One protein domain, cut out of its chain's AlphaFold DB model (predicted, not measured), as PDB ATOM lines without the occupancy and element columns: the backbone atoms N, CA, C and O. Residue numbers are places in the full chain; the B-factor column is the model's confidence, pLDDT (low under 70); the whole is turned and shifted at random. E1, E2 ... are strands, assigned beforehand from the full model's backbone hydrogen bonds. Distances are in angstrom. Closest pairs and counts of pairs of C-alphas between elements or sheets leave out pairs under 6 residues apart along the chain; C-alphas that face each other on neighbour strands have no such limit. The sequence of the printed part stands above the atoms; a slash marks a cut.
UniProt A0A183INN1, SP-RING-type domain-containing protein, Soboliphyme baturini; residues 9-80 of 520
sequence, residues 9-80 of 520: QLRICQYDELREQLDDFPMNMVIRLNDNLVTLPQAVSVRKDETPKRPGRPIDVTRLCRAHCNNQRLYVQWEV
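This is residues 9 to 80 of the 520 residues of the protein "SP-RING-type domain-containing protein" of Soboliphyme baturini (UniProt A0A183INN1). There is little regular structure here: one small two-stranded ribbon, E1 with E2, lies at the edge of a loose set of long loops, residues 9 to 29 and 34 to 73, and residues 15 to 20 stick out, standing free. Loops around Asp 49 and His 68 make the two ends of the long axis. The printed part has 72 residues, with no named helix and two named strands, E1 then E2, antiparallel; the class is all strand, though the strands hold only 8 residues. It is loose, with a radius of gyration of the C-alphas of 14.1 A, and spans 46 by 31 by 20 A.

Start at Gln 9; residues 9 to 29 hold no named element. Find C-alpha 30 at (-21.878, 35.335, -49.480), where E1, residues 30 to 33, begins and runs 10.5 A. E2, residues 74 to 77, runs 10.2 A to C-alpha 77 at (-23.829, 38.556, -53.002).

E1 and E2 form an antiparallel hairpin at 171 degrees; look for N 30 and O 77, 2.8 A apart, within hydrogen-bond range. Residues 9 to 10 pair antiparallel with 59 to 60.

The C-alphas farthest apart, of Asp 49 and His 68, are 47.1 A apart. The printed part has no cut; the link E1 to E2 is long, 40 residues. pLDDT is under 70 at residues 46, 48 to 51, 68 to 70 and 80.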
ATOM      1  N   GLN A   9      -5.148  37.406 -52.007       93.44
ATOM      2  CA  GLN A   9      -5.984  37.948 -50.936       93.44
ATOM      3  C   GLN A   9      -7.156  38.753 -51.506       93.44
ATOM      4  O   GLN A   9      -6.966  39.702 -52.266       93.44
ATOM      5  N   LEU A  10      -8.372  38.389 -51.106       93.50
ATOM      6  CA  LEU A  10      -9.585  39.155 -51.366       93.50
ATOM      7  C   LEU A  10      -9.808  40.143 -50.215       93.50
ATOM      8  O   LEU A  10      -9.945  39.739 -49.058       93.50
ATOM      9  N   ARG A  11      -9.849  41.435 -50.546       93.81
ATOM     10  CA  ARG A  11     -10.138  42.545 -49.627       93.81
ATOM     11  C   ARG A  11     -11.467  43.190 -49.991       93.81
ATOM     12  O   ARG A  11     -11.812  43.271 -51.168       93.81
ATOM     13  N   ILE A  12     -12.218  43.612 -48.980       92.25
ATOM     14  CA  ILE A  12     -13.542  44.234 -49.115       92.25
ATOM     15  C   ILE A  12     -13.597  45.365 -48.099       92.25
ATOM     16  O   ILE A  12     -13.203  45.165 -46.957       92.25
ATOM     17  N   CYS A  13     -14.043  46.542 -48.520       90.06
ATOM     18  CA  CYS A  13     -14.066  47.759 -47.717       90.06
ATOM     19  C   CYS A  13     -15.276  48.631 -48.085       90.06
ATOM     20  O   CYS A  13     -16.019  48.328 -49.024       90.06
ATOM     21  N   GLN A  14     -15.489  49.718 -47.339       82.75
ATOM     22  CA  GLN A  14     -16.482  50.735 -47.696       82.75
ATOM     23  C   GLN A  14     -15.936  51.635 -48.820       82.75
ATOM     24  O   GLN A  14     -14.727  51.820 -48.943       82.75
ATOM     25  N   TYR A  15     -16.818  52.173 -49.666       82.56
ATOM     26  CA  TYR A  15     -16.415  53.044 -50.775       82.56
ATOM     27  C   TYR A  15     -16.284  54.497 -50.305       82.56
ATOM     28  O   TYR A  15     -17.290  55.166 -50.072       82.56
ATOM     29  N   ASP A  16     -15.047  54.970 -50.192       79.81
ATOM     30  CA  ASP A  16     -14.677  56.365 -49.947       79.81
ATOM     31  C   ASP A  16     -13.345  56.637 -50.669       79.81
ATOM     32  O   ASP A  16     -12.382  55.883 -50.534       79.81
ATOM     33  N   GLU A  17     -13.328  57.682 -51.499       83.19
ATOM     34  CA  GLU A  17     -12.207  58.053 -52.375       83.19
ATOM     35  C   GLU A  17     -11.156  58.926 -51.664       83.19
ATOM     36  O   GLU A  17     -10.065  59.135 -52.193       83.19
ATOM     37  N   LEU A  18     -11.473  59.460 -50.479       84.81
ATOM     38  CA  LEU A  18     -10.690  60.506 -49.813       84.81
ATOM     39  C   LEU A  18      -9.695  59.966 -48.772       84.81
ATOM     40  O   LEU A  18      -8.913  60.743 -48.218       84.81
ATOM     41  N   ARG A  19      -9.755  58.669 -48.441       81.31
ATOM     42  CA  ARG A  19      -9.009  58.047 -47.331       81.31
ATOM     43  C   ARG A  19      -8.626  56.601 -47.640       81.31
ATOM     44  O   ARG A  19      -9.325  55.914 -48.382       81.31
ATOM     45  N   GLU A  20      -7.554  56.113 -47.015       86.81
ATOM     46  CA  GLU A  20      -7.267  54.675 -46.985       86.81
ATOM     47  C   GLU A  20      -8.359  53.941 -46.193       86.81
ATOM     48  O   GLU A  20      -8.718  54.345 -45.087       86.81
ATOM     49  N   GLN A  21      -8.892  52.863 -46.771       89.50
ATOM     50  CA  GLN A  21     -10.009  52.116 -46.201       89.50
ATOM     51  C   GLN A  21      -9.530  50.839 -45.509       89.50
ATOM     52  O   GLN A  21      -8.778  50.041 -46.077       89.50
ATOM     53  N   LEU A  22     -10.021  50.618 -44.289       88.06
ATOM     54  CA  LEU A  22      -9.884  49.339 -43.596       88.06
ATOM     55  C   LEU A  22     -10.787  48.284 -44.247       88.06
ATOM     56  O   LEU A  22     -11.816  48.611 -44.845       88.06
ATOM     57  N   ASP A  23     -10.418  47.009 -44.104       92.44
ATOM     58  CA  ASP A  23     -11.300  45.912 -44.500       92.44
ATOM     59  C   ASP A  23     -12.585  45.950 -43.653       92.44
ATOM     60  O   ASP A  23     -12.525  46.077 -42.430       92.44
ATOM     61  N   ASP A  24     -13.750  45.826 -44.286       87.44
ATOM     62  CA  ASP A  24     -15.054  45.762 -43.626       87.44
ATOM     63  C   ASP A  24     -16.060  44.952 -44.458       87.44
ATOM     64  O   ASP A  24     -16.065  45.007 -45.688       87.44
ATOM     65  N   PHE A  25     -16.936  44.204 -43.786       88.31
ATOM     66  CA  PHE A  25     -17.842  43.248 -44.421       88.31
ATOM     67  C   PHE A  25     -19.317  43.662 -44.302       88.31
ATOM     68  O   PHE A  25     -19.816  43.805 -43.181       88.31
ATOM     69  N   PRO A  26     -20.051  43.773 -45.428       83.69
ATOM     70  CA  PRO A  26     -21.504  43.926 -45.423       83.69
ATOM     71  C   PRO A  26     -22.236  42.793 -44.686       83.69
ATOM     72  O   PRO A  26     -21.768  41.649 -44.629       83.69
ATOM     73  N   MET A  27     -23.432  43.092 -44.170       73.88
ATOM     74  CA  MET A  27     -24.318  42.073 -43.601       73.88
ATOM     75  C   MET A  27     -24.700  41.013 -44.644       73.88
ATOM     76  O   MET A  27     -24.861  41.302 -45.831       73.88
ATOM     77  N   ASN A  28     -24.856  39.771 -44.173       78.62
ATOM     78  CA  ASN A  28     -25.331  38.622 -44.955       78.62
ATOM     79  C   ASN A  28     -24.600  38.407 -46.296       78.62
ATOM     80  O   ASN A  28     -25.154  37.869 -47.251       78.62
ATOM     81  N   MET A  29     -23.325  38.804 -46.348       86.06
ATOM     82  CA  MET A  29     -22.456  38.587 -47.497       86.06
ATOM     83  C   MET A  29     -22.158  37.095 -47.712       86.06
ATOM     84  O   MET A  29     -21.837  36.367 -46.768       86.06
ATOM     85  N   VAL A  30     -22.212  36.669 -48.973       89.75
ATOM     86  CA  VAL A  30     -21.878  35.335 -49.480       89.75
ATOM     87  C   VAL A  30     -20.940  35.507 -50.673       89.75
ATOM     88  O   VAL A  30     -21.214  36.292 -51.579       89.75
ATOM     89  N   ILE A  31     -19.832  34.766 -50.689       93.12
ATOM     90  CA  ILE A  31     -18.835  34.822 -51.764       93.12
ATOM     91  C   ILE A  31     -18.595  33.414 -52.299       93.12
ATOM     92  O   ILE A  31     -18.448  32.473 -51.518       93.12
ATOM     93  N   ARG A  32     -18.518  33.269 -53.624       93.38
ATOM     94  CA  ARG A  32     -18.052  32.045 -54.284       93.38
ATOM     95  C   ARG A  32     -16.915  32.364 -55.251       93.38
ATOM     96  O   ARG A  32     -16.984  33.364 -55.961       93.38
ATOM     97  N   LEU A  33     -15.894  31.512 -55.303       92.81
ATOM     98  CA  LEU A  33     -14.805  31.589 -56.276       92.81
ATOM     99  C   LEU A  33     -14.723  30.270 -57.045       92.81
ATOM    100  O   LEU A  33     -14.540  29.206 -56.454       92.81
ATOM    101  N   ASN A  34     -14.871  30.343 -58.369       88.94
ATOM    102  CA  ASN A  34     -14.972  29.174 -59.248       88.94
ATOM    103  C   ASN A  34     -16.077  28.203 -58.783       88.94
ATOM    104  O   ASN A  34     -15.862  26.993 -58.703       88.94
ATOM    105  N   ASP A  35     -17.217  28.798 -58.412       85.75
ATOM    106  CA  ASP A  35     -18.435  28.206 -57.842       85.75
ATOM    107  C   ASP A  35     -18.293  27.574 -56.432       85.75
ATOM    108  O   ASP A  35     -19.303  27.350 -55.763       85.75
ATOM    109  N   ASN A  36     -17.070  27.423 -55.903       90.25
ATOM    110  CA  ASN A  36     -16.812  27.020 -54.511       90.25
ATOM    111  C   ASN A  36     -17.128  28.149 -53.518       90.25
ATOM    112  O   ASN A  36     -16.740  29.294 -53.744       90.25
ATOM    113  N   LEU A  37     -17.759  27.834 -52.382       90.94
ATOM    114  CA  LEU A  37     -18.018  28.797 -51.303       90.94
ATOM    115  C   LEU A  37     -16.711  29.248 -50.623       90.94
ATOM    116  O   LEU A  37     -15.889  28.420 -50.241       90.94
ATOM    117  N   VAL A  38     -16.539  30.558 -50.431       93.88
ATOM    118  CA  VAL A  38     -15.396  31.127 -49.697       93.88
ATOM    119  C   VAL A  38     -15.721  31.211 -48.204       93.88
ATOM    120  O   VAL A  38     -16.721  31.817 -47.809       93.88
ATOM    121  N   THR A  39     -14.858  30.649 -47.357       91.56
ATOM    122  CA  THR A  39     -15.019  30.680 -45.895       91.56
ATOM    123  C   THR A  39     -14.772  32.083 -45.338       91.56
ATOM    124  O   THR A  39     -13.634  32.542 -45.241       91.56
ATOM    125  N   LEU A  40     -15.845  32.766 -44.935       90.19
ATOM    126  CA  LEU A  40     -15.778  34.093 -44.319       90.19
ATOM    127  C   LEU A  40     -15.434  34.022 -42.818       90.19
ATOM    128  O   LEU A  40     -15.787  33.040 -42.159       90.19
ATOM    129  N   PRO A  41     -14.831  35.076 -42.228       87.44
ATOM    130  CA  PRO A  41     -14.636  35.168 -40.779       87.44
ATOM    131  C   PRO A  41     -15.970  35.040 -40.030       87.44
ATOM    132  O   PRO A  41     -16.976  35.605 -40.468       87.44
ATOM    133  N   GLN A  42     -16.000  34.308 -38.914       84.69
ATOM    134  CA  GLN A  42     -17.207  34.180 -38.088       84.69
ATOM    135  C   GLN A  42     -17.661  35.553 -37.565       84.69
ATOM    136  O   GLN A  42     -16.838  36.433 -37.316       84.69
ATOM    137  N   ALA A  43     -18.974  35.746 -37.433       82.69
ATOM    138  CA  ALA A  43     -19.528  36.967 -36.861       82.69
ATOM    139  C   ALA A  43     -19.436  36.922 -35.331       82.69
ATOM    140  O   ALA A  43     -19.739  35.897 -34.726       82.69
ATOM    141  N   VAL A  44     -19.033  38.036 -34.721       81.44
ATOM    142  CA  VAL A  44     -18.850  38.188 -33.275       81.44
ATOM    143  C   VAL A  44     -19.722  39.348 -32.798       81.44
ATOM    144  O   VAL A  44     -19.781  40.391 -33.452       81.44
ATOM    145  N   SER A  45     -20.410  39.178 -31.674       74.94
ATOM    146  CA  SER A  45     -21.057  40.268 -30.940       74.94
ATOM    147  C   SER A  45     -20.149  40.716 -29.791       74.94
ATOM    148  O   SER A  45     -19.617  39.887 -29.055       74.94
ATOM    149  N   VAL A  46     -19.932  42.029 -29.658       68.00
ATOM    150  CA  VAL A  46     -19.086  42.605 -28.592       68.00
ATOM    151  C   VAL A  46     -19.911  42.857 -27.328       68.00
ATOM    152  O   VAL A  46     -19.412  42.688 -26.216       68.00
ATOM    153  N   ARG A  47     -21.197  43.187 -27.486       72.06
ATOM    154  CA  ARG A  47     -22.198  43.210 -26.411       72.06
ATOM    155  C   ARG A  47     -23.336  42.229 -26.701       72.06
ATOM    156  O   ARG A  47     -23.597  41.898 -27.854       72.06
ATOM    157  N   LYS A  48     -24.040  41.789 -25.652       65.69
ATOM    158  CA  LYS A  48     -25.126  40.792 -25.742       65.69
ATOM    159  C   LYS A  48     -26.286  41.234 -26.651       65.69
ATOM    160  O   LYS A  48     -26.913  40.390 -27.280       65.69
ATOM    161  N   ASP A  49     -26.504  42.543 -26.745       60.97
ATOM    162  CA  ASP A  49     -27.619  43.171 -27.465       60.97
ATOM    163  C   ASP A  49     -27.208  43.740 -28.843       60.97
ATOM    164  O   ASP A  49     -28.022  44.326 -29.559       60.97
ATOM    165  N   GLU A  50     -25.940  43.577 -29.243       59.91
ATOM    166  CA  GLU A  50     -25.416  44.047 -30.531       59.91
ATOM    167  C   GLU A  50     -25.510  42.962 -31.610       59.91
ATOM    168  O   GLU A  50     -25.151  41.803 -31.395       59.91
ATOM    169  N   THR A  51     -25.942  43.339 -32.819       67.06
ATOM    170  CA  THR A  51     -26.017  42.401 -33.949       67.06
ATOM    171  C   THR A  51     -24.616  41.907 -34.337       67.06
ATOM    172  O   THR A  51     -23.778  42.758 -34.649       67.06
ATOM    173  N   PRO A  52     -24.351  40.583 -34.380       73.56
ATOM    174  CA  PRO A  52     -23.017  40.049 -34.650       73.56
ATOM    175  C   PRO A  52     -22.420  40.569 -35.963       73.56
ATOM    176  O   PRO A  52     -23.016  40.407 -37.031       73.56
ATOM    177  N   LYS A  53     -21.219  41.154 -35.901       80.25
ATOM    178  CA  LYS A  53     -20.488  41.661 -37.073       80.25
ATOM    179  C   LYS A  53     -19.285  40.765 -37.370       80.25
ATOM    180  O   LYS A  53     -18.621  40.279 -36.457       80.25
ATOM    181  N   ARG A  54     -18.988  40.520 -38.649       85.81
ATOM    182  CA  ARG A  54     -17.751  39.822 -39.044       85.81
ATOM    183  C   ARG A  54     -16.558  40.774 -38.866       85.81
ATOM    184  O   ARG A  54     -16.654  41.908 -39.336       85.81
ATOM    185  N   PRO A  55     -15.449  40.359 -38.230       86.81
ATOM    186  CA  PRO A  55     -14.266  41.202 -38.105       86.81
ATOM    187  C   PRO A  55     -13.644  41.427 -39.486       86.81
ATOM    188  O   PRO A  55     -13.367  40.467 -40.209       86.81
ATOM    189  N   GLY A  56     -13.431  42.693 -39.840       87.81
ATOM    190  CA  GLY A  56     -12.790  43.095 -41.087       87.81
ATOM    191  C   GLY A  56     -11.336  42.633 -41.149       87.81
ATOM    192  O   GLY A  56     -10.543  42.953 -40.265       87.81
ATOM    193  N   ARG A  57     -11.000  41.831 -42.164       90.25
ATOM    194  CA  ARG A  57      -9.643  41.333 -42.445       90.25
ATOM    195  C   ARG A  57      -9.558  40.794 -43.880       90.25
ATOM    196  O   ARG A  57     -10.581  40.315 -44.372       90.25
ATOM    197  N   PRO A  58      -8.380  40.784 -44.529       92.75
ATOM    198  CA  PRO A  58      -8.199  40.108 -45.815       92.75
ATOM    199  C   PRO A  58      -8.562  38.616 -45.735       92.75
ATOM    200  O   PRO A  58      -8.369  37.962 -44.706       92.75
ATOM    201  N   ILE A  59      -9.070  38.072 -46.843       93.19
ATOM    202  CA  ILE A  59      -9.415  36.654 -46.994       93.19
ATOM    203  C   ILE A  59      -8.411  36.002 -47.950       93.19
ATOM    204  O   ILE A  59      -8.363  36.361 -49.125       93.19
ATOM    205  N   ASP A  60      -7.649  35.017 -47.474       92.06
ATOM    206  CA  ASP A  60      -6.865  34.131 -48.344       92.06
ATOM    207  C   ASP A  60      -7.812  33.274 -49.203       92.06
ATOM    208  O   ASP A  60      -8.581  32.461 -48.684       92.06
ATOM    209  N   VAL A  61      -7.759  33.462 -50.524       92.31
ATOM    210  CA  VAL A  61      -8.493  32.659 -51.516       92.31
ATOM    211  C   VAL A  61      -7.558  31.824 -52.400       92.31
ATOM    212  O   VAL A  61      -8.009  31.210 -53.368       92.31
ATOM    213  N   THR A  62      -6.265  31.743 -52.067       90.00
ATOM    214  CA  THR A  62      -5.220  31.073 -52.868       90.00
ATOM    215  C   THR A  62      -5.579  29.622 -53.185       90.00
ATOM    216  O   THR A  62      -5.421  29.179 -54.317       90.00
ATOM    217  N   ARG A  63      -6.141  28.889 -52.212       87.62
ATOM    218  CA  ARG A  63      -6.562  27.481 -52.374       87.62
ATOM    219  C   ARG A  63      -7.804  27.283 -53.254       87.62
ATOM    220  O   ARG A  63      -8.085  26.158 -53.650       87.62
ATOM    221  N   LEU A  64      -8.558  28.349 -53.525       87.75
ATOM    222  CA  LEU A  64      -9.763  28.338 -54.367       87.75
ATOM    223  C   LEU A  64      -9.479  28.868 -55.786       87.75
ATOM    224  O   LEU A  64     -10.292  28.687 -56.699       87.75
ATOM    225  N   CYS A  65      -8.312  29.490 -55.983       87.50
ATOM    226  CA  CYS A  65      -7.794  29.876 -57.288       87.50
ATOM    227  C   CYS A  65      -7.308  28.635 -58.049       87.50
ATOM    228  O   CYS A  65      -6.500  27.851 -57.552       87.50
ATOM    229  N   ARG A  66      -7.770  28.458 -59.287       81.12
ATOM    230  CA  ARG A  66      -7.330  27.364 -60.164       81.12
ATOM    231  C   ARG A  66      -6.062  27.799 -60.903       81.12
ATOM    232  O   ARG A  66      -6.148  28.602 -61.827       81.12
ATOM    233  N   ALA A  67      -4.902  27.261 -60.524       70.88
ATOM    234  CA  ALA A  67      -3.582  27.689 -61.019       70.88
ATOM    235  C   ALA A  67      -3.348  27.538 -62.542       70.88
ATOM    236  O   ALA A  67      -2.375  28.074 -63.066       70.88
ATOM    237  N   HIS A  68      -4.220  26.815 -63.252       67.56
ATOM    238  CA  HIS A  68      -4.084  26.511 -64.683       67.56
ATOM    239  C   HIS A  68      -5.260  27.016 -65.539       67.56
ATOM    240  O   HIS A  68      -5.476  26.509 -66.638       67.56
ATOM    241  N   CYS A  69      -6.035  28.004 -65.071       57.78
ATOM    242  CA  CYS A  69      -6.993  28.699 -65.934       57.78
ATOM    243  C   CYS A  69      -6.867  30.225 -65.860       57.78
ATOM    244  O   CYS A  69      -6.802  30.824 -64.788       57.78
ATOM    245  N   ASN A  70      -6.897  30.851 -67.038       63.97
ATOM    246  CA  ASN A  70      -6.710  32.295 -67.219       63.97
ATOM    247  C   ASN A  70      -7.861  33.130 -66.626       63.97
ATOM    248  O   ASN A  70      -7.717  34.331 -66.425       63.97
ATOM    249  N   ASN A  71      -8.999  32.494 -66.332       76.75
ATOM    250  CA  ASN A  71     -10.206  33.130 -65.818       76.75
ATOM    251  C   ASN A  71     -10.535  32.556 -64.436       76.75
ATOM    252  O   ASN A  71     -10.733  31.348 -64.312       76.75
ATOM    253  N   GLN A  72     -10.639  33.409 -63.415       84.31
ATOM    254  CA  GLN A  72     -11.182  33.048 -62.100       84.31
ATOM    255  C   GLN A  72     -12.571  33.686 -61.969       84.31
ATOM    256  O   GLN A  72     -12.711  34.894 -62.160       84.31
ATOM    257  N   ARG A  73     -13.612  32.907 -61.653       88.06
ATOM    258  CA  ARG A  73     -14.993  33.415 -61.555       88.06
ATOM    259  C   ARG A  73     -15.342  33.773 -60.113       88.06
ATOM    260  O   ARG A  73     -15.706  32.890 -59.339       88.06
ATOM    261  N   LEU A  74     -15.251  35.052 -59.760       91.00
ATOM    262  CA  LEU A  74     -15.722  35.567 -58.471       91.00
ATOM    263  C   LEU A  74     -17.214  35.934 -58.552       91.00
ATOM    264  O   LEU A  74     -17.624  36.700 -59.421       91.00
ATOM    265  N   TYR A  75     -18.011  35.416 -57.622       91.06
ATOM    266  CA  TYR A  75     -19.405  35.795 -57.386       91.06
ATOM    267  C   TYR A  75     -19.528  36.352 -55.966       91.06
ATOM    268  O   TYR A  75     -19.093  35.709 -55.009       91.06
ATOM    269  N   VAL A  76     -20.128  37.536 -55.826       90.81
ATOM    270  CA  VAL A  76     -20.346  38.210 -54.541       90.81
ATOM    271  C   VAL A  76     -21.815  38.604 -54.449       90.81
ATOM    272  O   VAL A  76     -22.331  39.296 -55.322       90.81
ATOM    273  N   GLN A  77     -22.470  38.179 -53.375       85.94
ATOM    274  CA  GLN A  77     -23.829  38.556 -53.002       85.94
ATOM    275  C   GLN A  77     -23.780  39.161 -51.598       85.94
ATOM    276  O   GLN A  77     -23.030  38.689 -50.746       85.94
ATOM    277  N   TRP A  78     -24.555  40.211 -51.341       84.12
ATOM    278  CA  TRP A  78     -24.639  40.850 -50.029       84.12
ATOM    279  C   TRP A  78     -26.025  41.445 -49.809       84.12
ATOM    280  O   TRP A  78     -26.734  41.748 -50.769       84.12
ATOM    281  N   GLU A  79     -26.405  41.634 -48.548       70.38
ATOM    282  CA  GLU A  79     -27.606  42.388 -48.210       70.38
ATOM    283  C   GLU A  79     -27.228  43.850 -47.950       70.38
ATOM    284  O   GLU A  79     -26.351  44.156 -47.140       70.38
ATOM    285  N   VAL A  80     -27.875  44.777 -48.658       62.69
ATOM    286  CA  VAL A  80     -27.693  46.213 -48.418       62.69
ATOM    287  C   VAL A  80     -28.361  46.557 -47.087       62.69
ATOM    288  O   VAL A  80     -29.542  46.270 -46.901       62.69
TER     289      VAL A  80